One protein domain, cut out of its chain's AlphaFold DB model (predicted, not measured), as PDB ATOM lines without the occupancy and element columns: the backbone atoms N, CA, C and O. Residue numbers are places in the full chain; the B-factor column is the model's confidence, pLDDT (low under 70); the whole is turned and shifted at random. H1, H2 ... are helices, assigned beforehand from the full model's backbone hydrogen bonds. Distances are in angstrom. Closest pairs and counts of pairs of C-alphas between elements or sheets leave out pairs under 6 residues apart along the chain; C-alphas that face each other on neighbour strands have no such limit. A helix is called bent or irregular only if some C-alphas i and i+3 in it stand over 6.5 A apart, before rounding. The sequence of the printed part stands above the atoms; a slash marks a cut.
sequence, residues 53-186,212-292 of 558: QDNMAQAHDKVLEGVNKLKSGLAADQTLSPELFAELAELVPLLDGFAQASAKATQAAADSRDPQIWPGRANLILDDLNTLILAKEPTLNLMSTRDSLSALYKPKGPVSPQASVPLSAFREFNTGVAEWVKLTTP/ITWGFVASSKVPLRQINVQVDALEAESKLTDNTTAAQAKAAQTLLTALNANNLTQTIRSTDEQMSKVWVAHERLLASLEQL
ATOM      1  N   GLN A  53     369.323 337.860 219.238       83.81
ATOM      2  CA  GLN A  53     368.857 336.472 219.270       83.81
ATOM      3  C   GLN A  53     368.494 336.013 220.691       83.81
ATOM      4  O   GLN A  53     367.467 335.358 220.862       83.81
ATOM      5  N   ASP A  54     369.278 336.393 221.705       83.69
ATOM      6  CA  ASP A  54     368.991 336.066 223.111       83.69
ATOM      7  C   ASP A  54     367.706 336.753 223.594       83.69
ATOM      8  O   ASP A  54     366.850 336.130 224.222       83.69
ATOM      9  N   ASN A  55     367.524 338.026 223.236       85.62
ATOM     10  CA  ASN A  55     366.306 338.777 223.533       85.62
ATOM     11  C   ASN A  55     365.084 338.164 222.828       85.62
ATOM     12  O   ASN A  55     364.001 338.107 223.411       85.62
ATOM     13  N   MET A  56     365.247 337.687 221.587       87.62
ATOM     14  CA  MET A  56     364.187 336.997 220.845       87.62
ATOM     15  C   MET A  56     363.832 335.650 221.481       87.62
ATOM     16  O   MET A  56     362.650 335.334 221.609       87.62
ATOM     17  N   ALA A  57     364.829 334.880 221.927       87.38
ATOM     18  CA  ALA A  57     364.611 333.631 222.650       87.38
ATOM     19  C   ALA A  57     363.856 333.875 223.968       87.38
ATOM     20  O   ALA A  57     362.845 333.230 224.226       87.38
ATOM     21  N   GLN A  58     364.255 334.890 224.740       88.06
ATOM     22  CA  GLN A  58     363.558 335.257 225.974       88.06
ATOM     23  C   GLN A  58     362.107 335.707 225.721       88.06
ATOM     24  O   GLN A  58     361.210 335.388 226.502       88.06
ATOM     25  N   ALA A  59     361.857 336.469 224.651       87.81
ATOM     26  CA  ALA A  59     360.506 336.885 224.277       87.81
ATOM     27  C   ALA A  59     359.643 335.685 223.852       87.81
ATOM     28  O   ALA A  59     358.485 335.588 224.256       87.81
ATOM     29  N   HIS A  60     360.225 334.752 223.099       90.69
ATOM     30  CA  HIS A  60     359.576 333.508 222.706       90.69
ATOM     31  C   HIS A  60     359.204 332.643 223.920       90.69
ATOM     32  O   HIS A  60     358.084 332.147 223.984       90.69
ATOM     33  N   ASP A  61     360.079 332.519 224.920       89.62
ATOM     34  CA  ASP A  61     359.785 331.742 226.132       89.62
ATOM     35  C   ASP A  61     358.595 332.315 226.916       89.62
ATOM     36  O   ASP A  61     357.732 331.567 227.376       89.62
ATOM     37  N   LYS A  62     358.482 333.648 227.001       89.19
ATOM     38  CA  LYS A  62     357.308 334.311 227.599       89.19
ATOM     39  C   LYS A  62     356.023 334.026 226.821       89.19
ATOM     40  O   LYS A  62     354.965 333.851 227.422       89.19
ATOM     41  N   VAL A  63     356.107 333.974 225.493       90.94
ATOM     42  CA  VAL A  63     354.968 333.629 224.628       90.94
ATOM     43  C   VAL A  63     354.580 332.175 224.806       90.94
ATOM     44  O   VAL A  63     353.392 331.896 224.908       90.94
ATOM     45  N   LEU A  64     355.540 331.257 224.924       89.62
ATOM     46  CA  LEU A  64     355.250 329.860 225.233       89.62
ATOM     47  C   LEU A  64     354.591 329.699 226.605       89.62
ATOM     48  O   LEU A  64     353.647 328.924 226.730       89.62
ATOM     49  N   GLU A  65     355.032 330.438 227.625       90.44
ATOM     50  CA  GLU A  65     354.360 330.447 228.930       90.44
ATOM     51  C   GLU A  65     352.907 330.926 228.797       90.44
ATOM     52  O   GLU A  65     351.988 330.287 229.313       90.44
ATOM     53  N   GLY A  66     352.690 332.011 228.051       88.06
ATOM     54  CA  GLY A  66     351.357 332.525 227.758       88.06
ATOM     55  C   GLY A  66     350.486 331.530 226.984       88.06
ATOM     56  O   GLY A  66     349.350 331.263 227.364       88.06
ATOM     57  N   VAL A  67     351.027 330.913 225.938       90.12
ATOM     58  CA  VAL A  67     350.348 329.893 225.128       90.12
ATOM     59  C   VAL A  67     350.014 328.652 225.958       90.12
ATOM     60  O   VAL A  67     348.931 328.091 225.806       90.12
ATOM     61  N   ASN A  68     350.879 328.248 226.887       88.62
ATOM     62  CA  ASN A  68     350.579 327.156 227.811       88.62
ATOM     63  C   ASN A  68     349.429 327.516 228.762       88.62
ATOM     64  O   ASN A  68     348.536 326.690 228.960       88.62
ATOM     65  N   LYS A  69     349.394 328.751 229.286       88.44
ATOM     66  CA  LYS A  69     348.256 329.256 230.077       88.44
ATOM     67  C   LYS A  69     346.967 329.286 229.255       88.44
ATOM     68  O   LYS A  69     345.926 328.831 229.726       88.44
ATOM     69  N   LEU A  70     347.048 329.732 228.002       89.81
ATOM     70  CA  LEU A  70     345.935 329.719 227.056       89.81
ATOM     71  C   LEU A  70     345.420 328.289 226.830       89.81
ATOM     72  O   LEU A  70     344.221 328.043 226.931       89.81
ATOM     73  N   LYS A  71     346.321 327.327 226.609       89.62
ATOM     74  CA  LYS A  71     345.978 325.909 226.443       89.62
ATOM     75  C   LYS A  71     345.277 325.338 227.677       89.62
ATOM     76  O   LYS A  71     344.283 324.635 227.518       89.62
ATOM     77  N   SER A  72     345.735 325.660 228.890       88.06
ATOM     78  CA  SER A  72     345.016 325.270 230.114       88.06
ATOM     79  C   SER A  72     343.650 325.948 230.232       88.06
ATOM     80  O   SER A  72     342.682 325.292 230.601       88.06
ATOM     81  N   GLY A  73     343.539 327.219 229.832       86.62
ATOM     82  CA  GLY A  73     342.280 327.970 229.822       86.62
ATOM     83  C   GLY A  73     341.244 327.452 228.812       86.62
ATOM     84  O   GLY A  73     340.052 327.731 228.934       86.62
ATOM     85  N   LEU A  74     341.691 326.679 227.820       87.44
ATOM     86  CA  LEU A  74     340.869 326.032 226.793       87.44
ATOM     87  C   LEU A  74     340.620 324.543 227.077       87.44
ATOM     88  O   LEU A  74     339.997 323.867 226.262       87.44
ATOM     89  N   ALA A  75     341.101 324.008 228.202       88.81
ATOM     90  CA  ALA A  75     340.890 322.608 228.546       88.81
ATOM     91  C   ALA A  75     339.395 322.299 228.737       88.81
ATOM     92  O   ALA A  75     338.627 323.134 229.214       88.81
ATOM     93  N   ALA A  76     338.981 321.070 228.411       84.56
ATOM     94  CA  ALA A  76     337.576 320.658 228.467       84.56
ATOM     95  C   ALA A  76     336.940 320.843 229.859       84.56
ATOM     96  O   ALA A  76     335.772 321.218 229.955       84.56
ATOM     97  N   ASP A  77     337.711 320.638 230.928       83.94
ATOM     98  CA  ASP A  77     337.240 320.760 232.313       83.94
ATOM     99  C   ASP A  77     337.320 322.195 232.863       83.94
ATOM    100  O   ASP A  77     336.847 322.462 233.969       83.94
ATOM    101  N   GLN A  78     337.898 323.134 232.106       86.88
ATOM    102  CA  GLN A  78     338.072 324.508 232.561       86.88
ATOM    103  C   GLN A  78     336.720 325.206 232.697       86.88
ATOM    104  O   GLN A  78     335.917 325.238 231.760       86.88
ATOM    105  N   THR A  79     336.486 325.805 233.865       85.31
ATOM    106  CA  THR A  79     335.264 326.558 234.142       85.31
ATOM    107  C   THR A  79     335.279 327.898 233.420       85.31
ATOM    108  O   THR A  79     336.216 328.685 233.567       85.31
ATOM    109  N   LEU A  80     334.215 328.167 232.673       84.94
ATOM    110  CA  LEU A  80     333.969 329.403 231.949       84.94
ATOM    111  C   LEU A  80     333.442 330.462 232.918       84.94
ATOM    112  O   LEU A  80     332.268 330.457 233.290       84.94
ATOM    113  N   SER A  81     334.328 331.367 233.326       84.00
ATOM    114  CA  SER A  81     334.018 332.498 234.201       84.00
ATOM    115  C   SER A  81     334.373 333.822 233.512       84.00
ATOM    116  O   SER A  81     335.186 333.835 232.583       84.00
ATOM    117  N   PRO A  82     333.773 334.959 233.908       83.06
ATOM    118  CA  PRO A  82     334.122 336.253 233.329       83.06
ATOM    119  C   PRO A  82     335.595 336.631 233.553       83.06
ATOM    120  O   PRO A  82     336.129 337.371 232.727       83.06
ATOM    121  N   GLU A  83     336.227 336.116 234.613       85.75
ATOM    122  CA  GLU A  83     337.656 336.261 234.905       85.75
ATOM    123  C   GLU A  83     338.517 335.493 233.896       85.75
ATOM    124  O   GLU A  83     339.460 336.070 233.367       85.75
ATOM    125  N   LEU A  84     338.145 334.257 233.530       86.69
ATOM    126  CA  LEU A  84     338.846 333.492 232.486       86.69
ATOM    127  C   LEU A  84     338.913 334.282 231.170       86.69
ATOM    128  O   LEU A  84     339.963 334.377 230.547       86.69
ATOM    129  N   PHE A  85     337.804 334.894 230.742       86.75
ATOM    130  CA  PHE A  85     337.796 335.716 229.526       86.75
ATOM    131  C   PHE A  85     338.659 336.980 229.647       86.75
ATOM    132  O   PHE A  85     339.155 337.463 228.630       86.75
ATOM    133  N   ALA A  86     338.847 337.514 230.858       87.06
ATOM    134  CA  ALA A  86     339.775 338.616 231.096       87.06
ATOM    135  C   ALA A  86     341.235 338.139 230.997       87.06
ATOM    136  O   ALA A  86     342.019 338.766 230.292       87.06
ATOM    137  N   GLU A  87     341.571 336.988 231.589       86.69
ATOM    138  CA  GLU A  87     342.896 336.360 231.461       86.69
ATOM    139  C   GLU A  87     343.234 336.038 229.995       86.69
ATOM    140  O   GLU A  87     344.338 336.311 229.526       86.69
ATOM    141  N   LEU A  88     342.263 335.527 229.230       87.75
ATOM    142  CA  LEU A  88     342.398 335.293 227.788       87.75
ATOM    143  C   LEU A  88     342.654 336.594 227.010       87.75
ATOM    144  O   LEU A  88     343.410 336.590 226.040       87.75
ATOM    145  N   ALA A  89     342.057 337.712 227.429       88.94
ATOM    146  CA  ALA A  89     342.274 339.013 226.799       88.94
ATOM    147  C   ALA A  89     343.661 339.605 227.111       88.94
ATOM    148  O   ALA A  89     344.232 340.285 226.260       88.94
ATOM    149  N   GLU A  90     344.249 339.310 228.275       89.50
ATOM    150  CA  GLU A  90     345.610 339.749 228.631       89.50
ATOM    151  C   GLU A  90     346.704 339.112 227.754       89.50
ATOM    152  O   GLU A  90     347.790 339.672 227.594       89.50
ATOM    153  N   LEU A  91     346.411 337.971 227.127       88.31
ATOM    154  CA  LEU A  91     347.309 337.283 226.193       88.31
ATOM    155  C   LEU A  91     347.388 337.940 224.811       88.31
ATOM    156  O   LEU A  91     348.395 337.780 224.118       88.31
ATOM    157  N   VAL A  92     346.365 338.707 224.424       91.06
ATOM    158  CA  VAL A  92     346.294 339.418 223.136       91.06
ATOM    159  C   VAL A  92     347.503 340.344 222.915       91.06
ATOM    160  O   VAL A  92     348.211 340.145 221.927       91.06
ATOM    161  N   PRO A  93     347.817 341.309 223.807       91.44
ATOM    162  CA  PRO A  93     348.953 342.212 223.601       91.44
ATOM    163  C   PRO A  93     350.307 341.491 223.633       91.44
ATOM    164  O   PRO A  93     351.257 341.936 222.990       91.44
ATOM    165  N   LEU A  94     350.410 340.376 224.363       90.06
ATOM    166  CA  LEU A  94     351.635 339.586 224.436       90.06
ATOM    167  C   LEU A  94     351.926 338.897 223.095       90.06
ATOM    168  O   LEU A  94     353.056 338.964 222.606       90.06
ATOM    169  N   LEU A  95     350.912 338.271 222.486       90.31
ATOM    170  CA  LEU A  95     351.048 337.641 221.172       90.31
ATOM    171  C   LEU A  95     351.248 338.668 220.053       90.31
ATOM    172  O   LEU A  95     352.104 338.445 219.200       90.31
ATOM    173  N   ASP A  96     350.512 339.781 220.067       90.56
ATOM    174  CA  ASP A  96     350.656 340.847 219.066       90.56
ATOM    175  C   ASP A  96     352.057 341.479 219.117       90.56
ATOM    176  O   ASP A  96     352.758 341.561 218.105       90.56
ATOM    177  N   GLY A  97     352.542 341.811 220.319       89.44
ATOM    178  CA  GLY A  97     353.891 342.347 220.502       89.44
ATOM    179  C   GLY A  97     354.983 341.396 219.997       89.44
ATOM    180  O   GLY A  97     355.951 341.831 219.366       89.44
ATOM    181  N   PHE A  98     354.823 340.088 220.214       90.69
ATOM    182  CA  PHE A  98     355.759 339.093 219.692       90.69
ATOM    183  C   PHE A  98     355.637 338.884 218.176       90.69
ATOM    184  O   PHE A  98     356.655 338.740 217.495       90.69
ATOM    185  N   ALA A  99     354.426 338.911 217.618       89.88
ATOM    186  CA  ALA A  99     354.201 338.833 216.176       89.88
ATOM    187  C   ALA A  99     354.921 339.980 215.448       89.88
ATOM    188  O   ALA A  99     355.672 339.743 214.503       89.88
ATOM    189  N   GLN A 100     354.797 341.207 215.956       90.12
ATOM    190  CA  GLN A 100     355.478 342.381 215.405       90.12
ATOM    191  C   GLN A 100     357.004 342.303 215.561       90.12
ATOM    192  O   GLN A 100     357.748 342.589 214.617       90.12
ATOM    193  N   ALA A 101     357.490 341.885 216.735       87.38
ATOM    194  CA  ALA A 101     358.921 341.724 216.983       87.38
ATOM    195  C   ALA A 101     359.541 340.650 216.077       87.38
ATOM    196  O   ALA A 101     360.602 340.873 215.490       87.38
ATOM    197  N   SER A 102     358.863 339.511 215.924       88.00
ATOM    198  CA  SER A 102     359.301 338.425 215.048       88.00
ATOM    199  C   SER A 102     359.269 338.842 213.577       88.00
ATOM    200  O   SER A 102     360.261 338.628 212.888       88.00
ATOM    201  N   ALA A 103     358.221 339.536 213.115       87.81
ATOM    202  CA  ALA A 103     358.131 340.058 211.751       87.81
ATOM    203  C   ALA A 103     359.300 340.995 211.419       87.81
ATOM    204  O   ALA A 103     359.956 340.841 210.386       87.81
ATOM    205  N   LYS A 104     359.624 341.918 212.334       85.94
ATOM    206  CA  LYS A 104     360.770 342.823 212.189       85.94
ATOM    207  C   LYS A 104     362.102 342.070 212.175       85.94
ATOM    208  O   LYS A 104     362.976 342.394 211.376       85.94
ATOM    209  N   ALA A 105     362.258 341.076 213.047       84.31
ATOM    210  CA  ALA A 105     363.488 340.304 213.167       84.31
ATOM    211  C   ALA A 105     363.742 339.367 211.979       84.31
ATOM    212  O   ALA A 105     364.892 339.174 211.598       84.31
ATOM    213  N   THR A 106     362.692 338.796 211.384       83.06
ATOM    214  CA  THR A 106     362.799 337.885 210.233       83.06
ATOM    215  C   THR A 106     362.576 338.582 208.892       83.06
ATOM    216  O   THR A 106     362.593 337.912 207.865       83.06
ATOM    217  N   GLN A 107     362.326 339.897 208.889       83.19
ATOM    218  CA  GLN A 107     361.926 340.678 207.708       83.19
ATOM    219  C   GLN A 107     360.694 340.097 206.988       83.19
ATOM    220  O   GLN A 107     360.569 340.178 205.767       83.19
ATOM    221  N   ALA A 108     359.780 339.494 207.749       82.38
ATOM    222  CA  ALA A 108     358.518 338.988 207.226       82.38
ATOM    223  C   ALA A 108     357.438 340.079 207.284       82.38
ATOM    224  O   ALA A 108     357.523 341.019 208.076       82.38
ATOM    225  N   ALA A 109     356.393 339.943 206.467       83.50
ATOM    226  CA  ALA A 109     355.224 340.811 206.568       83.50
ATOM    227  C   ALA A 109     354.521 340.594 207.921       83.50
ATOM    228  O   ALA A 109     354.194 339.457 208.268       83.50
ATOM    229  N   ALA A 110     354.274 341.679 208.662       83.81
ATOM    230  CA  ALA A 110     353.578 341.630 209.952       83.81
ATOM    231  C   ALA A 110     352.159 341.048 209.821       83.81
ATOM    232  O   ALA A 110     351.748 340.246 210.651       83.81
ATOM    233  N   ASP A 111     351.480 341.342 208.710       84.62
ATOM    234  CA  ASP A 111     350.119 340.871 208.415       84.62
ATOM    235  C   ASP A 111     350.086 339.506 207.710       84.62
ATOM    236  O   ASP A 111     349.084 339.132 207.091       84.62
ATOM    237  N   SER A 112     351.190 338.751 207.744       86.50
ATOM    238  CA  SER A 112     351.224 337.424 207.134       86.50
ATOM    239  C   SER A 112     350.129 336.524 207.715       86.50
ATOM    240  O   SER A 112     349.752 336.636 208.882       86.50
ATOM    241  N   ARG A 113     349.624 335.608 206.887       87.81
ATOM    242  CA  ARG A 113     348.689 334.537 207.266       87.81
ATOM    243  C   ARG A 113     349.304 333.149 207.106       87.81
ATOM    244  O   ARG A 113     348.594 332.152 207.187       87.81
ATOM    245  N   ASP A 114     350.611 333.086 206.862       86.38
ATOM    246  CA  ASP A 114     351.328 331.827 206.704       86.38
ATOM    247  C   ASP A 114     351.492 331.119 208.067       86.38
ATOM    248  O   ASP A 114     352.174 331.641 208.954       86.38
ATOM    249  N   PRO A 115     350.889 329.930 208.260       84.88
ATOM    250  CA  PRO A 115     350.949 329.199 209.522       84.88
ATOM    251  C   PRO A 115     352.348 328.655 209.862       84.88
ATOM    252  O   PRO A 115     352.560 328.216 210.995       84.88
ATOM    253  N   GLN A 116     353.294 328.645 208.914       86.19
ATOM    254  CA  GLN A 116     354.652 328.139 209.143       86.19
ATOM    255  C   GLN A 116     355.585 329.157 209.802       86.19
ATOM    256  O   GLN A 116     356.613 328.770 210.360       86.19
ATOM    257  N   ILE A 117     355.232 330.443 209.776       88.06
ATOM    258  CA  ILE A 117     356.030 331.513 210.378       88.06
ATOM    259  C   ILE A 117     355.313 332.113 211.586       88.06
ATOM    260  O   ILE A 117     354.085 332.169 211.638       88.06
ATOM    261  N   TRP A 118     356.086 332.604 212.555       88.94
ATOM    262  CA  TRP A 118     355.540 333.170 213.791       88.94
ATOM    263  C   TRP A 118     354.536 334.310 213.588       88.94
ATOM    264  O   TRP A 118     353.470 334.218 214.194       88.94
ATOM    265  N   PRO A 119     354.784 335.318 212.726       89.00
ATOM    266  CA  PRO A 119     353.801 336.372 212.477       89.00
ATOM    267  C   PRO A 119     352.451 335.817 212.008       89.00
ATOM    268  O   PRO A 119     351.409 336.159 212.556       89.00
ATOM    269  N   GLY A 120     352.462 334.882 211.052       88.38
ATOM    270  CA  GLY A 120     351.229 334.309 210.519       88.38
ATOM    271  C   GLY A 120     350.524 333.358 211.474       88.38
ATOM    272  O   GLY A 120     349.301 333.430 211.609       88.38
ATOM    273  N   ARG A 121     351.268 332.530 212.215       91.12
ATOM    274  CA  ARG A 121     350.689 331.700 213.277       91.12
ATOM    275  C   ARG A 121     350.060 332.551 214.381       91.12
ATOM    276  O   ARG A 121     348.942 332.255 214.791       91.12
ATOM    277  N   ALA A 122     350.753 333.592 214.841       90.69
ATOM    278  CA  ALA A 122     350.260 334.480 215.887       90.69
ATOM    279  C   ALA A 122     348.987 335.216 215.447       90.69
ATOM    280  O   ALA A 122     348.021 335.232 216.201       90.69
ATOM    281  N   ASN A 123     348.928 335.715 214.209       91.12
ATOM    282  CA  ASN A 123     347.726 336.357 213.665       91.12
ATOM    283  C   ASN A 123     346.520 335.406 213.593       91.12
ATOM    284  O   ASN A 123     345.392 335.811 213.862       91.12
ATOM    285  N   LEU A 124     346.735 334.132 213.248       91.12
ATOM    286  CA  LEU A 124     345.665 333.126 213.263       91.12
ATOM    287  C   LEU A 124     345.160 332.852 214.687       91.12
ATOM    288  O   LEU A 124     343.951 332.803 214.899       91.12
ATOM    289  N   ILE A 125     346.077 332.728 215.654       92.56
ATOM    290  CA  ILE A 125     345.737 332.562 217.076       92.56
ATOM    291  C   ILE A 125     344.953 333.777 217.586       92.56
ATOM    292  O   ILE A 125     343.941 333.607 218.261       92.56
ATOM    293  N   LEU A 126     345.393 334.993 217.255       92.75
ATOM    294  CA  LEU A 126     344.756 336.241 217.676       92.75
ATOM    295  C   LEU A 126     343.328 336.376 217.133       92.75
ATOM    296  O   LEU A 126     342.436 336.763 217.885       92.75
ATOM    297  N   ASP A 127     343.083 336.010 215.873       92.62
ATOM    298  CA  ASP A 127     341.738 336.029 215.285       92.62
ATOM    299  C   ASP A 127     340.772 335.072 216.000       92.62
ATOM    300  O   ASP A 127     339.628 335.433 216.298       92.62
ATOM    301  N   ASP A 128     341.225 333.848 216.284       93.00
ATOM    302  CA  ASP A 128     340.423 332.861 217.013       93.00
ATOM    303  C   ASP A 128     340.176 333.284 218.456       93.00
ATOM    304  O   ASP A 128     339.045 333.223 218.941       93.00
ATOM    305  N   LEU A 129     341.218 333.768 219.130       92.44
ATOM    306  CA  LEU A 129     341.141 334.257 220.498       92.44
ATOM    307  C   LEU A 129     340.167 335.436 220.606       92.44
ATOM    308  O   LEU A 129     339.312 335.448 221.490       92.44
ATOM    309  N   ASN A 130     340.231 336.384 219.672       93.62
ATOM    310  CA  ASN A 130     339.305 337.510 219.620       93.62
ATOM    311  C   ASN A 130     337.861 337.045 219.372       93.62
ATOM    312  O   ASN A 130     336.933 337.535 220.012       93.62
ATOM    313  N   THR A 131     337.661 336.041 218.512       91.69
ATOM    314  CA  THR A 131     336.337 335.434 218.287       91.69
ATOM    315  C   THR A 131     335.764 334.840 219.578       91.69
ATOM    316  O   THR A 131     334.585 335.040 219.872       91.69
ATOM    317  N   LEU A 132     336.585 334.155 220.382       89.94
ATOM    318  CA  LEU A 132     336.165 333.609 221.678       89.94
ATOM    319  C   LEU A 132     335.870 334.705 222.710       89.94
ATOM    320  O   LEU A 132     334.868 334.617 223.418       89.94
ATOM    321  N   ILE A 133     336.704 335.747 222.779       89.69
ATOM    322  CA  ILE A 133     336.518 336.880 223.700       89.69
ATOM    323  C   ILE A 133     335.225 337.638 223.375       89.69
ATOM    324  O   ILE A 133     334.427 337.908 224.273       89.69
ATOM    325  N   LEU A 134     334.975 337.934 222.096       89.56
ATOM    326  CA  LEU A 134     333.748 338.599 221.645       89.56
ATOM    327  C   LEU A 134     332.495 337.754 221.915       89.56
ATOM    328  O   LEU A 134     331.414 338.296 222.131       89.56
ATOM    329  N   ALA A 135     332.635 336.429 221.950       86.44
ATOM    330  CA  ALA A 135     331.550 335.506 222.247       86.44
ATOM    331  C   ALA A 135     331.364 335.206 223.748       86.44
ATOM    332  O   ALA A 135     330.614 334.286 224.094       86.44
ATOM    333  N   LYS A 136     331.982 335.989 224.645       86.88
ATOM    334  CA  LYS A 136     331.824 335.873 226.104       86.88
ATOM    335  C   LYS A 136     330.357 335.822 226.532       86.88
ATOM    336  O   LYS A 136     329.938 334.875 227.192       86.88
ATOM    337  N   GLU A 137     329.569 336.826 226.159       85.50
ATOM    338  CA  GLU A 137     328.158 336.927 226.554       85.50
ATOM    339  C   GLU A 137     327.304 335.765 226.009       85.50
ATOM    340  O   GLU A 137     326.624 335.125 226.810       85.50
ATOM    341  N   PRO A 138     327.360 335.414 224.707       83.50
ATOM    342  CA  PRO A 138     326.667 334.238 224.172       83.50
ATOM    343  C   PRO A 138     327.024 332.934 224.892       83.50
ATOM    344  O   PRO A 138     326.142 332.144 225.227       83.50
ATOM    345  N   THR A 139     328.314 332.734 225.176       83.19
ATOM    346  CA  THR A 139     328.816 331.517 225.825       83.19
ATOM    347  C   THR A 139     328.315 331.412 227.265       83.19
ATOM    348  O   THR A 139     327.896 330.340 227.700       83.19
ATOM    349  N   LEU A 140     328.289 332.530 227.999       82.00
ATOM    350  CA  LEU A 140     327.748 332.584 229.360       82.00
ATOM    351  C   LEU A 140     326.212 332.467 229.383       82.00
ATOM    352  O   LEU A 140     325.651 331.849 230.288       82.00
ATOM    353  N   ASN A 141     325.521 332.989 228.365       84.19
ATOM    354  CA  ASN A 141     324.061 332.919 228.238       84.19
ATOM    355  C   ASN A 141     323.544 331.548 227.777       84.19
ATOM    356  O   ASN A 141     322.345 331.287 227.865       84.19
ATOM    357  N   LEU A 142     324.423 330.644 227.343       84.88
ATOM    358  CA  LEU A 142     324.069 329.311 226.860       84.88
ATOM    359  C   LEU A 142     323.227 328.507 227.871       84.88
ATOM    360  O   LEU A 142     322.240 327.869 227.495       84.88
ATOM    361  N   MET A 143     323.569 328.572 229.165       81.56
ATOM    362  CA  MET A 143     322.759 327.953 230.225       81.56
ATOM    363  C   MET A 143     321.409 328.647 230.403       81.56
ATOM    364  O   MET A 143     320.405 327.964 230.571       81.56
ATOM    365  N   SER A 144     321.368 329.979 230.317       85.25
ATOM    366  CA  SER A 144     320.127 330.756 230.426       85.25
ATOM    367  C   SER A 144     319.135 330.386 229.319       85.25
ATOM    368  O   SER A 144     317.952 330.160 229.591       85.25
ATOM    369  N   THR A 145     319.618 330.219 228.081       84.44
ATOM    370  CA  THR A 145     318.806 329.758 226.945       84.44
ATOM    371  C   THR A 145     318.241 328.364 227.205       84.44
ATOM    372  O   THR A 145     317.035 328.146 227.075       84.44
ATOM    373  N   ARG A 146     319.080 327.421 227.646       87.12
ATOM    374  CA  ARG A 146     318.637 326.068 228.004       87.12
ATOM    375  C   ARG A 146     317.610 326.079 229.139       87.12
ATOM    376  O   ARG A 146     316.593 325.392 229.051       87.12
ATOM    377  N   ASP A 147     317.859 326.838 230.201       84.81
ATOM    378  CA  ASP A 147     316.985 326.893 231.373       84.81
ATOM    379  C   ASP A 147     315.624 327.492 231.015       84.81
ATOM    380  O   ASP A 147     314.592 326.935 231.403       84.81
ATOM    381  N   SER A 148     315.616 328.536 230.186       84.00
ATOM    382  CA  SER A 148     314.401 329.146 229.641       84.00
ATOM    383  C   SER A 148     313.597 328.161 228.787       84.00
ATOM    384  O   SER A 148     312.375 328.084 228.922       84.00
ATOM    385  N   LEU A 149     314.267 327.337 227.970       84.31
ATOM    386  CA  LEU A 149     313.616 326.275 227.197       84.31
ATOM    387  C   LEU A 149     313.074 325.159 228.092       84.31
ATOM    388  O   LEU A 149     311.949 324.710 227.898       84.31
ATOM    389  N   SER A 150     313.828 324.740 229.110       83.00
ATOM    390  CA  SER A 150     313.399 323.701 230.053       83.00
ATOM    391  C   SER A 150     312.184 324.124 230.893       83.00
ATOM    392  O   SER A 150     311.344 323.294 231.253       83.00
ATOM    393  N   ALA A 151     312.051 325.424 231.188       81.88
ATOM    394  CA  ALA A 151     310.955 325.971 231.981       81.88
ATOM    395  C   ALA A 151     309.588 325.828 231.291       81.88
ATOM    396  O   ALA A 151     308.578 325.709 231.987       81.88
ATOM    397  N   LEU A 152     309.560 325.751 229.954       74.81
ATOM    398  CA  LEU A 152     308.341 325.525 229.169       74.81
ATOM    399  C   LEU A 152     307.696 324.149 229.434       74.81
ATOM    400  O   LEU A 152     306.490 324.003 229.238       74.81
ATOM    401  N   TYR A 153     308.472 323.172 229.927       67.25
ATOM    402  CA  TYR A 153     308.101 321.748 229.996       67.25
ATOM    403  C   TYR A 153     307.876 321.192 231.411       67.25
ATOM    404  O   TYR A 153     307.656 319.992 231.588       67.25
ATOM    405  N   LYS A 154     307.933 322.030 232.455       61.03
ATOM    406  CA  LYS A 154     307.641 321.595 233.836       61.03
ATOM    407  C   LYS A 154     306.183 321.093 233.952       61.03
ATOM    408  O   LYS A 154     305.336 321.547 233.195       61.03
ATOM    409  N   PRO A 155     305.821 320.246 234.942       48.84
ATOM    410  CA  PRO A 155     304.452 319.719 235.116       48.84
ATOM    411  C   PRO A 155     303.352 320.778 235.366       48.84
ATOM    412  O   PRO A 155     302.177 320.432 235.434       48.84
ATOM    413  N   LYS A 156     303.717 322.060 235.501       44.59
ATOM    414  CA  LYS A 156     302.811 323.226 235.531       44.59
ATOM    415  C   LYS A 156     303.044 324.213 234.365       44.59
ATOM    416  O   LYS A 156     302.575 325.343 234.428       44.59
ATOM    417  N   GLY A 157     303.832 323.830 233.363       55.06
ATOM    418  CA  GLY A 157     304.159 324.636 232.188       55.06
ATOM    419  C   GLY A 157     303.066 324.578 231.112       55.06
ATOM    420  O   GLY A 157     302.196 323.709 231.167       55.06
ATOM    421  N   PRO A 158     303.096 325.494 230.128       56.34
ATOM    422  CA  PRO A 158     302.059 325.609 229.099       56.34
ATOM    423  C   PRO A 158     302.026 324.440 228.097       56.34
ATOM    424  O   PRO A 158     301.075 324.340 227.324       56.34
ATOM    425  N   VAL A 159     303.039 323.563 228.085       61.59
ATOM    426  CA  VAL A 159     303.226 322.530 227.056       61.59
ATOM    427  C   VAL A 159     303.508 321.164 227.702       61.59
ATOM    428  O   VAL A 159     304.526 320.987 228.368       61.59
ATOM    429  N   SER A 160     302.621 320.179 227.498       64.06
ATOM    430  CA  SER A 160     302.817 318.798 227.974       64.06
ATOM    431  C   SER A 160     303.364 317.893 226.859       64.06
ATOM    432  O   SER A 160     302.708 317.746 225.824       64.06
ATOM    433  N   PRO A 161     304.516 317.225 227.058       59.16
ATOM    434  CA  PRO A 161     305.140 316.380 226.040       59.16
ATOM    435  C   PRO A 161     304.459 315.018 225.822       59.16
ATOM    436  O   PRO A 161     304.803 314.308 224.882       59.16
ATOM    437  N   GLN A 162     303.491 314.632 226.664       57.97
ATOM    438  CA  GLN A 162     302.762 313.359 226.535       57.97
ATOM    439  C   GLN A 162     301.634 313.398 225.486       57.97
ATOM    440  O   GLN A 162     301.003 312.376 225.232       57.97
ATOM    441  N   ALA A 163     301.371 314.561 224.880       53.34
ATOM    442  CA  ALA A 163     300.231 314.784 223.989       53.34
ATOM    443  C   ALA A 163     300.534 314.607 222.482       53.34
ATOM    444  O   ALA A 163     299.645 314.856 221.670       53.34
ATOM    445  N   SER A 164     301.751 314.207 222.083       59.56
ATOM    446  CA  SER A 164     302.169 314.187 220.670       59.56
ATOM    447  C   SER A 164     302.537 312.800 220.124       59.56
ATOM    448  O   SER A 164     302.975 311.895 220.841       59.56
ATOM    449  N   VAL A 165     302.381 312.649 218.806       67.12
ATOM    450  CA  VAL A 165     302.682 311.433 218.035       67.12
ATOM    451  C   VAL A 165     304.202 311.141 218.059       67.12
ATOM    452  O   VAL A 165     305.008 312.074 218.114       67.12
ATOM    453  N   PRO A 166     304.650 309.865 218.073       64.31
ATOM    454  CA  PRO A 166     306.053 309.518 217.818       64.31
ATOM    455  C   PRO A 166     306.553 310.110 216.485       64.31
ATOM    456  O   PRO A 166     305.814 310.060 215.512       64.31
ATOM    457  N   LEU A 167     307.791 310.625 216.441       66.88
ATOM    458  CA  LEU A 167     308.431 311.244 215.256       66.88
ATOM    459  C   LEU A 167     307.854 312.602 214.793       66.88
ATOM    460  O   LEU A 167     308.088 313.005 213.659       66.88
ATOM    461  N   SER A 168     307.114 313.329 215.638       80.88
ATOM    462  CA  SER A 168     306.751 314.724 215.337       80.88
ATOM    463  C   SER A 168     307.880 315.697 215.706       80.88
ATOM    464  O   SER A 168     308.582 315.478 216.701       80.88
ATOM    465  N   ALA A 169     307.994 316.819 214.994       82.19
ATOM    466  CA  ALA A 169     308.963 317.881 215.274       82.19
ATOM    467  C   ALA A 169     308.829 318.408 216.708       82.19
ATOM    468  O   ALA A 169     309.816 318.622 217.406       82.19
ATOM    469  N   PHE A 170     307.595 318.499 217.212       81.75
ATOM    470  CA  PHE A 170     307.319 318.789 218.624       81.75
ATOM    471  C   PHE A 170     307.984 317.806 219.603       81.75
ATOM    472  O   PHE A 170     308.530 318.213 220.633       81.75
ATOM    473  N   ARG A 171     307.963 316.502 219.304       81.56
ATOM    474  CA  ARG A 171     308.559 315.479 220.169       81.56
ATOM    475  C   ARG A 171     310.080 315.493 220.070       81.56
ATOM    476  O   ARG A 171     310.749 315.325 221.090       81.56
ATOM    477  N   GLU A 172     310.620 315.705 218.875       85.00
ATOM    478  CA  GLU A 172     312.063 315.809 218.640       85.00
ATOM    479  C   GLU A 172     312.652 317.077 219.270       85.00
ATOM    480  O   GLU A 172     313.693 316.998 219.918       85.00
ATOM    481  N   PHE A 173     311.939 318.207 219.207       86.69
ATOM    482  CA  PHE A 173     312.291 319.435 219.923       86.69
ATOM    483  C   PHE A 173     312.387 319.182 221.431       86.69
ATOM    484  O   PHE A 173     313.394 319.496 222.063       86.69
ATOM    485  N   ASN A 174     311.357 318.568 222.021       83.69
ATOM    486  CA  ASN A 174     311.352 318.261 223.450       83.69
ATOM    487  C   ASN A 174     312.451 317.254 223.836       83.69
ATOM    488  O   ASN A 174     313.062 317.376 224.897       83.69
ATOM    489  N   THR A 175     312.733 316.278 222.971       85.12
ATOM    490  CA  THR A 175     313.822 315.312 223.183       85.12
ATOM    491  C   THR A 175     315.178 316.017 223.188       85.12
ATOM    492  O   THR A 175     315.949 315.804 224.120       85.12
ATOM    493  N   GLY A 176     315.425 316.933 222.245       85.25
ATOM    494  CA  GLY A 176     316.645 317.744 222.205       85.25
ATOM    495  C   GLY A 176     316.819 318.632 223.444       85.25
ATOM    496  O   GLY A 176     317.904 318.680 224.021       85.25
ATOM    497  N   VAL A 177     315.745 319.272 223.930       87.25
ATOM    498  CA  VAL A 177     315.783 320.054 225.187       87.25
ATOM    499  C   VAL A 177     316.079 319.151 226.389       87.25
ATOM    500  O   VAL A 177     316.897 319.503 227.239       87.25
ATOM    501  N   ALA A 178     315.465 317.968 226.461       84.31
ATOM    502  CA  ALA A 178     315.713 317.012 227.537       84.31
ATOM    503  C   ALA A 178     317.153 316.471 227.517       84.31
ATOM    504  O   ALA A 178     317.770 316.338 228.573       84.31
ATOM    505  N   GLU A 179     317.705 316.176 226.338       86.25
ATOM    506  CA  GLU A 179     319.105 315.776 226.170       86.25
ATOM    507  C   GLU A 179     320.068 316.890 226.577       86.25
ATOM    508  O   GLU A 179     321.020 316.628 227.309       86.25
ATOM    509  N   TRP A 180     319.774 318.143 226.225       87.75
ATOM    510  CA  TRP A 180     320.581 319.283 226.654       87.75
ATOM    511  C   TRP A 180     320.576 319.476 228.179       87.75
ATOM    512  O   TRP A 180     321.609 319.769 228.780       87.75
ATOM    513  N   VAL A 181     319.432 319.277 228.841       84.94
ATOM    514  CA  VAL A 181     319.325 319.369 230.309       84.94
ATOM    515  C   VAL A 181     320.101 318.243 231.006       84.94
ATOM    516  O   VAL A 181     320.767 318.490 232.023       84.94
ATOM    517  N   LYS A 182     320.096 317.024 230.442       85.12
ATOM    518  CA  LYS A 182     320.866 315.882 230.971       85.12
ATOM    519  C   LYS A 182     322.365 316.172 231.059       85.12
ATOM    520  O   LYS A 182     322.990 315.693 231.997       85.12
ATOM    521  N   LEU A 183     322.915 317.012 230.175       81.56
ATOM    522  CA  LEU A 183     324.339 317.389 230.174       81.56
ATOM    523  C   LEU A 183     324.807 318.133 231.440       81.56
ATOM    524  O   LEU A 183     326.006 318.279 231.641       81.56
ATOM    525  N   THR A 184     323.896 318.604 232.300       70.38
ATOM    526  CA  THR A 184     324.248 319.266 233.579       70.38
ATOM    527  C   THR A 184     323.668 318.613 234.816       70.38
ATOM    528  O   THR A 184     323.889 319.082 235.932       70.38
ATOM    529  N   THR A 185     322.924 317.525 234.635       62.69
ATOM    530  CA  THR A 185     322.524 316.700 235.770       62.69
ATOM    531  C   THR A 185     323.723 315.813 236.092       62.69
ATOM    532  O   THR A 185     324.215 315.158 235.172       62.69
ATOM    533  N   PRO A 186     324.236 315.781 237.335       49.34
ATOM    534  CA  PRO A 186     325.346 314.904 237.677       49.34
ATOM    535  C   PRO A 186     324.882 313.452 237.541       49.34
ATOM    536  O   PRO A 186     324.292 312.876 238.452       49.34
ATOM    537  N   ILE A 212     329.755 325.842 234.239       80.56
ATOM    538  CA  ILE A 212     329.870 325.825 232.772       80.56
ATOM    539  C   ILE A 212     331.327 325.534 232.430       80.56
ATOM    540  O   ILE A 212     332.201 326.279 232.861       80.56
ATOM    541  N   THR A 213     331.596 324.496 231.645       88.31
ATOM    542  CA  THR A 213     332.944 324.181 231.147       88.31
ATOM    543  C   THR A 213     332.984 324.148 229.623       88.31
ATOM    544  O   THR A 213     331.940 324.032 228.971       88.31
ATOM    545  N   TRP A 214     334.180 324.209 229.026       87.06
ATOM    546  CA  TRP A 214     334.335 324.025 227.574       87.06
ATOM    547  C   TRP A 214     333.805 322.667 227.094       87.06
ATOM    548  O   TRP A 214     333.219 322.582 226.017       87.06
ATOM    549  N   GLY A 215     333.915 321.619 227.915       85.94
ATOM    550  CA  GLY A 215     333.344 320.300 227.647       85.94
ATOM    551  C   GLY A 215     331.814 320.317 227.580       85.94
ATOM    552  O   GLY A 215     331.232 319.701 226.682       85.94
ATOM    553  N   PHE A 216     331.147 321.077 228.457       87.88
ATOM    554  CA  PHE A 216     329.701 321.309 228.356       87.88
ATOM    555  C   PHE A 216     329.347 322.084 227.081       87.88
ATOM    556  O   PHE A 216     328.437 321.688 226.349       87.88
ATOM    557  N   VAL A 217     330.091 323.153 226.779       88.75
ATOM    558  CA  VAL A 217     329.895 323.958 225.566       88.75
ATOM    559  C   VAL A 217     330.029 323.098 224.310       88.75
ATOM    560  O   VAL A 217     329.151 323.145 223.449       88.75
ATOM    561  N   ALA A 218     331.060 322.261 224.210       88.06
ATOM    562  CA  ALA A 218     331.240 321.331 223.098       88.06
ATOM    563  C   ALA A 218     330.092 320.308 223.017       88.06
ATOM    564  O   ALA A 218     329.513 320.102 221.949       88.06
ATOM    565  N   SER A 219     329.695 319.728 224.153       88.69
ATOM    566  CA  SER A 219     328.615 318.731 224.226       88.69
ATOM    567  C   SER A 219     327.236 319.311 223.884       88.69
ATOM    568  O   SER A 219     326.361 318.590 223.412       88.69
ATOM    569  N   SER A 220     327.037 320.621 224.069       89.00
ATOM    570  CA  SER A 220     325.788 321.319 223.734       89.00
ATOM    571  C   SER A 220     325.549 321.514 222.229       89.00
ATOM    572  O   SER A 220     324.422 321.793 221.823       89.00
ATOM    573  N   LYS A 221     326.581 321.327 221.392       90.06
ATOM    574  CA  LYS A 221     326.545 321.557 219.936       90.06
ATOM    575  C   LYS A 221     325.455 320.756 219.231       90.06
ATOM    576  O   LYS A 221     324.696 321.301 218.433       90.06
ATOM    577  N   VAL A 222     325.376 319.460 219.525       90.19
ATOM    578  CA  VAL A 222     324.405 318.543 218.911       90.19
ATOM    579  C   VAL A 222     322.965 318.875 219.320       90.19
ATOM    580  O   VAL A 222     322.160 319.124 218.419       90.19
ATOM    581  N   PRO A 223     322.616 318.946 220.622       89.31
ATOM    582  CA  PRO A 223     321.239 319.220 221.012       89.31
ATOM    583  C   PRO A 223     320.774 320.624 220.606       89.31
ATOM    584  O   PRO A 223     319.633 320.767 220.176       89.31
ATOM    585  N   LEU A 224     321.634 321.653 220.663       89.69
ATOM    586  CA  LEU A 224     321.267 323.006 220.224       89.69
ATOM    587  C   LEU A 224     320.953 323.048 218.720       89.69
ATOM    588  O   LEU A 224     319.922 323.593 218.325       89.69
ATOM    589  N   ARG A 225     321.775 322.401 217.884       89.94
ATOM    590  CA  ARG A 225     321.504 322.297 216.443       89.94
ATOM    591  C   ARG A 225     320.227 321.526 216.143       89.94
ATOM    592  O   ARG A 225     319.459 321.942 215.281       89.94
ATOM    593  N   GLN A 226     319.985 320.430 216.860       88.94
ATOM    594  CA  GLN A 226     318.748 319.669 216.721       88.94
ATOM    595  C   GLN A 226     317.535 320.537 217.070       88.94
ATOM    596  O   GLN A 226     316.605 320.611 216.277       88.94
ATOM    597  N   ILE A 227     317.560 321.251 218.198       89.50
ATOM    598  CA  ILE A 227     316.486 322.172 218.597       89.50
ATOM    599  C   ILE A 227     316.242 323.228 217.515       89.50
ATOM    600  O   ILE A 227     315.089 323.456 217.158       89.50
ATOM    601  N   ASN A 228     317.301 323.832 216.963       90.44
ATOM    602  CA  ASN A 228     317.182 324.857 215.926       90.44
ATOM    603  C   ASN A 228     316.509 324.316 214.648       90.44
ATOM    604  O   ASN A 228     315.543 324.903 214.172       90.44
ATOM    605  N   VAL A 229     316.928 323.144 214.152       90.75
ATOM    606  CA  VAL A 229     316.295 322.489 212.986       90.75
ATOM    607  C   VAL A 229     314.813 322.192 213.240       90.75
ATOM    608  O   VAL A 229     313.973 322.366 212.355       90.75
ATOM    609  N   GLN A 230     314.469 321.779 214.461       89.12
ATOM    610  CA  GLN A 230     313.087 321.457 214.810       89.12
ATOM    611  C   GLN A 230     312.188 322.692 214.939       89.12
ATOM    612  O   GLN A 230     310.977 322.553 214.798       89.12
ATOM    613  N   VAL A 231     312.729 323.898 215.151       88.50
ATOM    614  CA  VAL A 231     311.940 325.147 215.108       88.50
ATOM    615  C   VAL A 231     311.330 325.362 213.721       88.50
ATOM    616  O   VAL A 231     310.154 325.708 213.618       88.50
ATOM    617  N   ASP A 232     312.092 325.109 212.657       87.12
ATOM    618  CA  ASP A 232     311.607 325.267 211.281       87.12
ATOM    619  C   ASP A 232     310.606 324.157 210.913       87.12
ATOM    620  O   ASP A 232     309.569 324.412 210.293       87.12
ATOM    621  N   ALA A 233     310.865 322.924 211.364       86.62
ATOM    622  CA  ALA A 233     309.946 321.801 211.184       86.62
ATOM    623  C   ALA A 233     308.622 322.001 211.949       86.62
ATOM    624  O   ALA A 233     307.553 321.685 211.426       86.62
ATOM    625  N   LEU A 234     308.663 322.601 213.143       86.50
ATOM    626  CA  LEU A 234     307.477 323.005 213.903       86.50
ATOM    627  C   LEU A 234     306.629 324.033 213.146       86.50
ATOM    628  O   LEU A 234     305.399 323.963 213.182       86.50
ATOM    629  N   GLU A 235     307.263 324.977 212.444       86.50
ATOM    630  CA  GLU A 235     306.546 325.950 211.618       86.50
ATOM    631  C   GLU A 235     305.799 325.265 210.464       86.50
ATOM    632  O   GLU A 235     304.648 325.611 210.185       86.50
ATOM    633  N   ALA A 236     306.406 324.252 209.840       85.94
ATOM    634  CA  ALA A 236     305.750 323.432 208.823       85.94
ATOM    635  C   ALA A 236     304.598 322.590 209.407       85.94
ATOM    636  O   ALA A 236     303.509 322.571 208.833       85.94
ATOM    637  N   GLU A 237     304.793 321.962 210.574       84.31
ATOM    638  CA  GLU A 237     303.750 321.181 211.259       84.31
ATOM    639  C   GLU A 237     302.539 322.031 211.663       84.31
ATOM    640  O   GLU A 237     301.403 321.564 211.589       84.31
ATOM    641  N   SER A 238     302.751 323.295 212.042       82.25
ATOM    642  CA  SER A 238     301.665 324.213 212.413       82.25
ATOM    643  C   SER A 238     300.723 324.566 211.252       82.25
ATOM    644  O   SER A 238     299.606 325.025 211.485       82.25
ATOM    645  N   LYS A 239     301.164 324.345 210.006       85.25
ATOM    646  CA  LYS A 239     300.423 324.656 208.772       85.25
ATOM    647  C   LYS A 239     299.673 323.442 208.206       85.25
ATOM    648  O   LYS A 239     299.025 323.573 207.171       85.25
ATOM    649  N   LEU A 240     299.755 322.273 208.849       81.06
ATOM    650  CA  LEU A 240     299.044 321.067 208.417       81.06
ATOM    651  C   LEU A 240     297.525 321.246 208.582       81.06
ATOM    652  O   LEU A 240     297.048 321.589 209.662       81.06
ATOM    653  N   THR A 241     296.761 320.992 207.514       73.00
ATOM    654  CA  THR A 241     295.294 321.177 207.483       73.00
ATOM    655  C   THR A 241     294.500 319.869 207.500       73.00
ATOM    656  O   THR A 241     293.271 319.904 207.484       73.00
ATOM    657  N   ASP A 242     295.168 318.714 207.526       76.00
ATOM    658  CA  ASP A 242     294.502 317.413 207.475       76.00
ATOM    659  C   ASP A 242     293.881 317.030 208.828       76.00
ATOM    660  O   ASP A 242     294.506 317.116 209.886       76.00
ATOM    661  N   ASN A 243     292.647 316.515 208.802       61.91
ATOM    662  CA  ASN A 243     291.922 316.104 210.014       61.91
ATOM    663  C   ASN A 243     292.642 314.999 210.817       61.91
ATOM    664  O   ASN A 243     292.418 314.873 212.019       61.91
ATOM    665  N   THR A 244     293.512 314.209 210.180       65.38
ATOM    666  CA  THR A 244     294.318 313.153 210.819       65.38
ATOM    667  C   THR A 244     295.548 313.691 211.561       65.38
ATOM    668  O   THR A 244     296.032 313.029 212.476       65.38
ATOM    669  N   THR A 245     296.029 314.894 211.224       70.81
ATOM    670  CA  THR A 245     297.198 315.556 211.840       70.81
ATOM    671  C   THR A 245     296.817 316.789 212.668       70.81
ATOM    672  O   THR A 245     297.679 317.437 213.259       70.81
ATOM    673  N   ALA A 246     295.521 317.078 212.818       72.62
ATOM    674  CA  ALA A 246     295.005 318.239 213.547       72.62
ATOM    675  C   ALA A 246     295.521 318.361 214.999       72.62
ATOM    676  O   ALA A 246     295.783 319.463 215.484       72.62
ATOM    677  N   ALA A 247     295.711 317.239 215.703       74.56
ATOM    678  CA  ALA A 247     296.277 317.241 217.056       74.56
ATOM    679  C   ALA A 247     297.770 317.634 217.072       74.56
ATOM    680  O   ALA A 247     298.207 318.356 217.969       74.56
ATOM    681  N   GLN A 248     298.532 317.208 216.058       75.81
ATOM    682  CA  GLN A 248     299.947 317.543 215.871       75.81
ATOM    683  C   GLN A 248     300.117 319.019 215.495       75.81
ATOM    684  O   GLN A 248     300.905 319.717 216.131       75.81
ATOM    685  N   ALA A 249     299.303 319.524 214.562       79.75
ATOM    686  CA  ALA A 249     299.290 320.936 214.176       79.75
ATOM    687  C   ALA A 249     298.986 321.857 215.371       79.75
ATOM    688  O   ALA A 249     299.681 322.847 215.605       79.75
ATOM    689  N   LYS A 250     298.002 321.484 216.203       81.50
ATOM    690  CA  LYS A 250     297.642 322.235 217.415       81.50
ATOM    691  C   LYS A 250     298.755 322.231 218.471       81.50
ATOM    692  O   LYS A 250     298.992 323.259 219.113       81.50
ATOM    693  N   ALA A 251     299.443 321.104 218.660       78.19
ATOM    694  CA  ALA A 251     300.582 321.006 219.576       78.19
ATOM    695  C   ALA A 251     301.764 321.874 219.109       78.19
ATOM    696  O   ALA A 251     302.309 322.642 219.907       78.19
ATOM    697  N   ALA A 252     302.096 321.829 217.814       82.94
ATOM    698  CA  ALA A 252     303.130 322.666 217.208       82.94
ATOM    699  C   ALA A 252     302.804 324.166 217.335       82.94
ATOM    700  O   ALA A 252     303.649 324.954 217.760       82.94
ATOM    701  N   GLN A 253     301.553 324.562 217.073       84.62
ATOM    702  CA  GLN A 253     301.118 325.958 217.181       84.62
ATOM    703  C   GLN A 253     301.158 326.491 218.624       84.62
ATOM    704  O   GLN A 253     301.548 327.638 218.859       84.62
ATOM    705  N   THR A 254     300.815 325.644 219.601       83.69
ATOM    706  CA  THR A 254     300.902 325.976 221.034       83.69
ATOM    707  C   THR A 254     302.354 326.214 221.458       83.69
ATOM    708  O   THR A 254     302.644 327.205 222.131       83.69
ATOM    709  N   LEU A 255     303.282 325.353 221.020       84.19
ATOM    710  CA  LEU A 255     304.707 325.509 221.308       84.19
ATOM    711  C   LEU A 255     305.298 326.753 220.630       84.19
ATOM    712  O   LEU A 255     305.984 327.527 221.291       84.19
ATOM    713  N   LEU A 256     304.985 327.001 219.356       85.62
ATOM    714  CA  LEU A 256     305.446 328.199 218.640       85.62
ATOM    715  C   LEU A 256     304.951 329.494 219.288       85.62
ATOM    716  O   LEU A 256     305.706 330.457 219.395       85.62
ATOM    717  N   THR A 257     303.709 329.516 219.779       86.25
ATOM    718  CA  THR A 257     303.174 330.679 220.504       86.25
ATOM    719  C   THR A 257     303.929 330.902 221.814       86.25
ATOM    720  O   THR A 257     304.288 332.035 222.127       86.25
ATOM    721  N   ALA A 258     304.244 329.833 222.553       83.81
ATOM    722  CA  ALA A 258     305.021 329.920 223.789       83.81
ATOM    723  C   ALA A 258     306.491 330.330 223.556       83.81
ATOM    724  O   ALA A 258     307.051 331.081 224.358       83.81
ATOM    725  N   LEU A 259     307.110 329.876 222.461       86.56
ATOM    726  CA  LEU A 259     308.466 330.275 222.068       86.56
ATOM    727  C   LEU A 259     308.515 331.748 221.645       86.56
ATOM    728  O   LEU A 259     309.396 332.482 222.093       86.56
ATOM    729  N   ASN A 260     307.545 332.200 220.846       87.12
ATOM    730  CA  ASN A 260     307.468 333.589 220.390       87.12
ATOM    731  C   ASN A 260     307.132 334.559 221.530       87.12
ATOM    732  O   ASN A 260     307.741 335.621 221.608       87.12
ATOM    733  N   ALA A 261     306.240 334.187 222.456       85.94
ATOM    734  CA  ALA A 261     305.901 335.015 223.618       85.94
ATOM    735  C   ALA A 261     307.111 335.323 224.520       85.94
ATOM    736  O   ALA A 261     307.134 336.354 225.186       85.94
ATOM    737  N   ASN A 262     308.120 334.445 224.523       82.81
ATOM    738  CA  ASN A 262     309.341 334.589 225.315       82.81
ATOM    739  C   ASN A 262     310.572 334.981 224.471       82.81
ATOM    740  O   ASN A 262     311.692 334.907 224.970       82.81
ATOM    741  N   ASN A 263     310.401 335.360 223.194       87.19
ATOM    742  CA  ASN A 263     311.492 335.640 222.240       87.19
ATOM    743  C   ASN A 263     312.525 334.497 222.086       87.19
ATOM    744  O   ASN A 263     313.664 334.708 221.657       87.19
ATOM    745  N   LEU A 264     312.143 333.259 222.410       86.44
ATOM    746  CA  LEU A 264     313.054 332.113 222.425       86.44
ATOM    747  C   LEU A 264     313.403 331.634 221.017       86.44
ATOM    748  O   LEU A 264     314.515 331.172 220.805       86.44
ATOM    749  N   THR A 265     312.512 331.813 220.040       87.19
ATOM    750  CA  THR A 265     312.776 331.496 218.625       87.19
ATOM    751  C   THR A 265     313.981 332.277 218.092       87.19
ATOM    752  O   THR A 265     314.893 331.707 217.498       87.19
ATOM    753  N   GLN A 266     314.015 333.589 218.351       87.88
ATOM    754  CA  GLN A 266     315.129 334.448 217.952       87.88
ATOM    755  C   GLN A 266     316.387 334.137 218.769       87.88
ATOM    756  O   GLN A 266     317.472 334.077 218.201       87.88
ATOM    757  N   THR A 267     316.227 333.868 220.068       87.62
ATOM    758  CA  THR A 267     317.332 333.520 220.974       87.62
ATOM    759  C   THR A 267     318.006 332.201 220.585       87.62
ATOM    760  O   THR A 267     319.229 332.125 220.600       87.62
ATOM    761  N   ILE A 268     317.250 331.165 220.193       87.88
ATOM    762  CA  ILE A 268     317.803 329.891 219.703       87.88
ATOM    763  C   ILE A 268     318.637 330.134 218.445       87.88
ATOM    764  O   ILE A 268     319.786 329.704 218.387       87.88
ATOM    765  N   ARG A 269     318.077 330.856 217.465       88.88
ATOM    766  CA  ARG A 269     318.756 331.132 216.191       88.88
ATOM    767  C   ARG A 269     320.029 331.959 216.389       88.88
ATOM    768  O   ARG A 269     321.065 331.603 215.834       88.88
ATOM    769  N   SER A 270     319.984 333.015 217.204       89.56
ATOM    770  CA  SER A 270     321.165 333.843 217.481       89.56
ATOM    771  C   SER A 270     322.223 333.093 218.290       89.56
ATOM    772  O   SER A 270     323.409 333.211 217.990       89.56
ATOM    773  N   THR A 271     321.805 332.291 219.276       88.62
ATOM    774  CA  THR A 271     322.721 331.468 220.079       88.62
ATOM    775  C   THR A 271     323.399 330.418 219.203       88.62
ATOM    776  O   THR A 271     324.613 330.279 219.280       88.62
ATOM    777  N   ASP A 272     322.667 329.713 218.337       88.62
ATOM    778  CA  ASP A 272     323.257 328.725 217.421       88.62
ATOM    779  C   ASP A 272     324.239 329.377 216.435       88.62
ATOM    780  O   ASP A 272     325.356 328.888 216.265       88.62
ATOM    781  N   GLU A 273     323.889 330.530 215.849       90.00
ATOM    782  CA  GLU A 273     324.793 331.248 214.945       90.00
ATOM    783  C   GLU A 273     326.084 331.685 215.657       90.00
ATOM    784  O   GLU A 273     327.186 331.463 215.149       90.00
ATOM    785  N   GLN A 274     325.973 332.280 216.847       89.44
ATOM    786  CA  GLN A 274     327.127 332.748 217.617       89.44
ATOM    787  C   GLN A 274     327.985 331.578 218.106       89.44
ATOM    788  O   GLN A 274     329.202 331.589 217.919       89.44
ATOM    789  N   MET A 275     327.365 330.527 218.644       90.94
ATOM    790  CA  MET A 275     328.078 329.348 219.126       90.94
ATOM    791  C   MET A 275     328.722 328.546 217.992       90.94
ATOM    792  O   MET A 275     329.794 327.976 218.190       90.94
ATOM    793  N   SER A 276     328.157 328.572 216.776       90.50
ATOM    794  CA  SER A 276     328.783 327.961 215.596       90.50
ATOM    795  C   SER A 276     330.181 328.514 215.317       90.50
ATOM    796  O   SER A 276     331.101 327.745 215.032       90.50
ATOM    797  N   LYS A 277     330.360 329.830 215.487       91.06
ATOM    798  CA  LYS A 277     331.652 330.516 215.350       91.06
ATOM    799  C   LYS A 277     332.580 330.157 216.513       91.06
ATOM    800  O   LYS A 277     333.756 329.892 216.283       91.06
ATOM    801  N   VAL A 278     332.042 330.058 217.734       91.31
ATOM    802  CA  VAL A 278     332.792 329.668 218.945       91.31
ATOM    803  C   VAL A 278     333.368 328.261 218.842       91.31
ATOM    804  O   VAL A 278     334.551 328.090 219.106       91.31
ATOM    805  N   TRP A 279     332.581 327.254 218.446       90.94
ATOM    806  CA  TRP A 279     333.088 325.878 218.356       90.94
ATOM    807  C   TRP A 279     334.220 325.758 217.336       90.94
ATOM    808  O   TRP A 279     335.231 325.123 217.622       90.94
ATOM    809  N   VAL A 280     334.077 326.395 216.169       92.69
ATOM    810  CA  VAL A 280     335.116 326.379 215.128       92.69
ATOM    811  C   VAL A 280     336.370 327.118 215.593       92.69
ATOM    812  O   VAL A 280     337.469 326.594 215.425       92.69
ATOM    813  N   ALA A 281     336.221 328.297 216.206       91.94
ATOM    814  CA  ALA A 281     337.350 329.061 216.736       91.94
ATOM    815  C   ALA A 281     338.066 328.306 217.865       91.94
ATOM    816  O   ALA A 281     339.289 328.251 217.877       91.94
ATOM    817  N   HIS A 282     337.327 327.662 218.771       91.69
ATOM    818  CA  HIS A 282     337.890 326.862 219.860       91.69
ATOM    819  C   HIS A 282     338.700 325.661 219.338       91.69
ATOM    820  O   HIS A 282     339.833 325.448 219.770       91.69
ATOM    821  N   GLU A 283     338.162 324.909 218.370       90.50
ATOM    822  CA  GLU A 283     338.867 323.780 217.743       90.50
ATOM    823  C   GLU A 283     340.111 324.244 216.960       90.50
ATOM    824  O   GLU A 283     341.191 323.664 217.104       90.50
ATOM    825  N   ARG A 284     339.989 325.317 216.162       90.94
ATOM    826  CA  ARG A 284     341.103 325.872 215.374       90.94
ATOM    827  C   ARG A 284     342.205 326.434 216.269       90.94
ATOM    828  O   ARG A 284     343.385 326.207 215.993       90.94
ATOM    829  N   LEU A 285     341.825 327.082 217.368       92.31
ATOM    830  CA  LEU A 285     342.747 327.597 218.367       92.31
ATOM    831  C   LEU A 285     343.538 326.456 219.006       92.31
ATOM    832  O   LEU A 285     344.764 326.487 218.950       92.31
ATOM    833  N   LEU A 286     342.881 325.410 219.516       90.38
ATOM    834  CA  LEU A 286     343.575 324.245 220.082       90.38
ATOM    835  C   LEU A 286     344.561 323.616 219.087       90.38
ATOM    836  O   LEU A 286     345.722 323.403 219.435       90.38
ATOM    837  N   ALA A 287     344.146 323.414 217.832       89.50
ATOM    838  CA  ALA A 287     345.020 322.878 216.789       89.50
ATOM    839  C   ALA A 287     346.228 323.791 216.496       89.50
ATOM    840  O   ALA A 287     347.343 323.315 216.273       89.50
ATOM    841  N   SER A 288     346.033 325.114 216.518       88.00
ATOM    842  CA  SER A 288     347.109 326.084 216.292       88.00
ATOM    843  C   SER A 288     348.140 326.114 217.427       88.00
ATOM    844  O   SER A 288     349.329 326.287 217.155       88.00
ATOM    845  N   LEU A 289     347.708 325.883 218.673       88.94
ATOM    846  CA  LEU A 289     348.576 325.836 219.853       88.94
ATOM    847  C   LEU A 289     349.386 324.531 219.930       88.94
ATOM    848  O   LEU A 289     350.405 324.485 220.613       88.94
ATOM    849  N   GLU A 290     348.968 323.470 219.234       87.44
ATOM    850  CA  GLU A 290     349.741 322.224 219.118       87.44
ATOM    851  C   GLU A 290     350.850 322.296 218.059       87.44
ATOM    852  O   GLU A 290     351.845 321.581 218.162       87.44
ATOM    853  N   GLN A 291     350.707 323.168 217.057       86.69
ATOM    854  CA  GLN A 291     351.624 323.288 215.918       86.69
ATOM    855  C   GLN A 291     352.346 324.641 215.902       86.69
ATOM    856  O   GLN A 291     352.277 325.399 214.927       86.69
ATOM    857  N   LEU A 292     353.040 324.952 216.997       87.88
ATOM    858  CA  LEU A 292     353.809 326.188 217.116       87.88
ATOM    859  C   LEU A 292     355.114 326.117 216.297       87.88
ATOM    860  O   LEU A 292     355.823 325.109 216.359       87.88
TER     861      LEU A 292
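This is residues 53 to 186 and 212 to 292 of the 558 residues of an uncharacterized protein of Limnohabitans sp. MMS-10A-178 (UniProt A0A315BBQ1). This is a long rod of helices in which H9 runs through the middle, from an up-and-down bundle at one end, shared with H1, the bent H2 and H3, to a group at the other end where H5 and H7 lie side by side and H8 crosses near their ends. H4 packs on H5 and H9. The printed part has 215 residues with nine named helices, H1 to H9 along the chain, and no named strand: all helix. It is loose, with a radius of gyration of the C-alphas of 22.7 A, and spans 79 by 33 by 25 A.

H1, residues 53 to 73, is followed by H2, residues 82 to 106, assigned as one helix by its hydrogen bonds but bent, with C-alphas 90 and 93 6.5 A apart and arms H2a to residue 90 and H2b from 93. H2b and H3, residues 118 to 134, form a hairpin, closest at the C-alphas of Ala 99 and Pro 119, 4.5 A. H4, residues 136 to 151, is only just irregular, with C-alphas 140 and 143 6.9 A apart. H5, residues 169 to 182, touches H7, residues 221 to 237, opposite ways at a shallow tilt of 21 degrees, closest at the C-alphas of Gly 176 and Pro 223, 5.0 A. H6, residues 214 to 219, touches no helix. H8, residues 246 to 261, touches residues 231 to 237 of H7 alone, closest at the C-alphas of Glu 237 and Ala 249, 5.3 A. H9, residues 264 to 290, is the hub, touching H1, H3, H4 and H7; its closest C-alphas to H3 are Ala 281 and Asp 128, 4.9 A. Every O i to N i+4 pair is within hydrogen-bond range in H1, H2a, H2b, H3, H5, H6 and H8, against 10 of 12 in H4, 12 of 13 in H7 and 22 of 23 in H9.

H1 begins at C-alpha 53 (368.857, 336.472, 219.270) and is 29.8 A long; H9, 38.1 A, ends at C-alpha 290 (349.741, 322.224, 219.118).

Residues 187 to 211 are not printed, and C-alphas 186 and 212 are 12.8 A apart. The links H2 to H3 and H4 to H5 are long. Residues 153 to 167, 185 to 186 and 243 to 244 have pLDDT under 70.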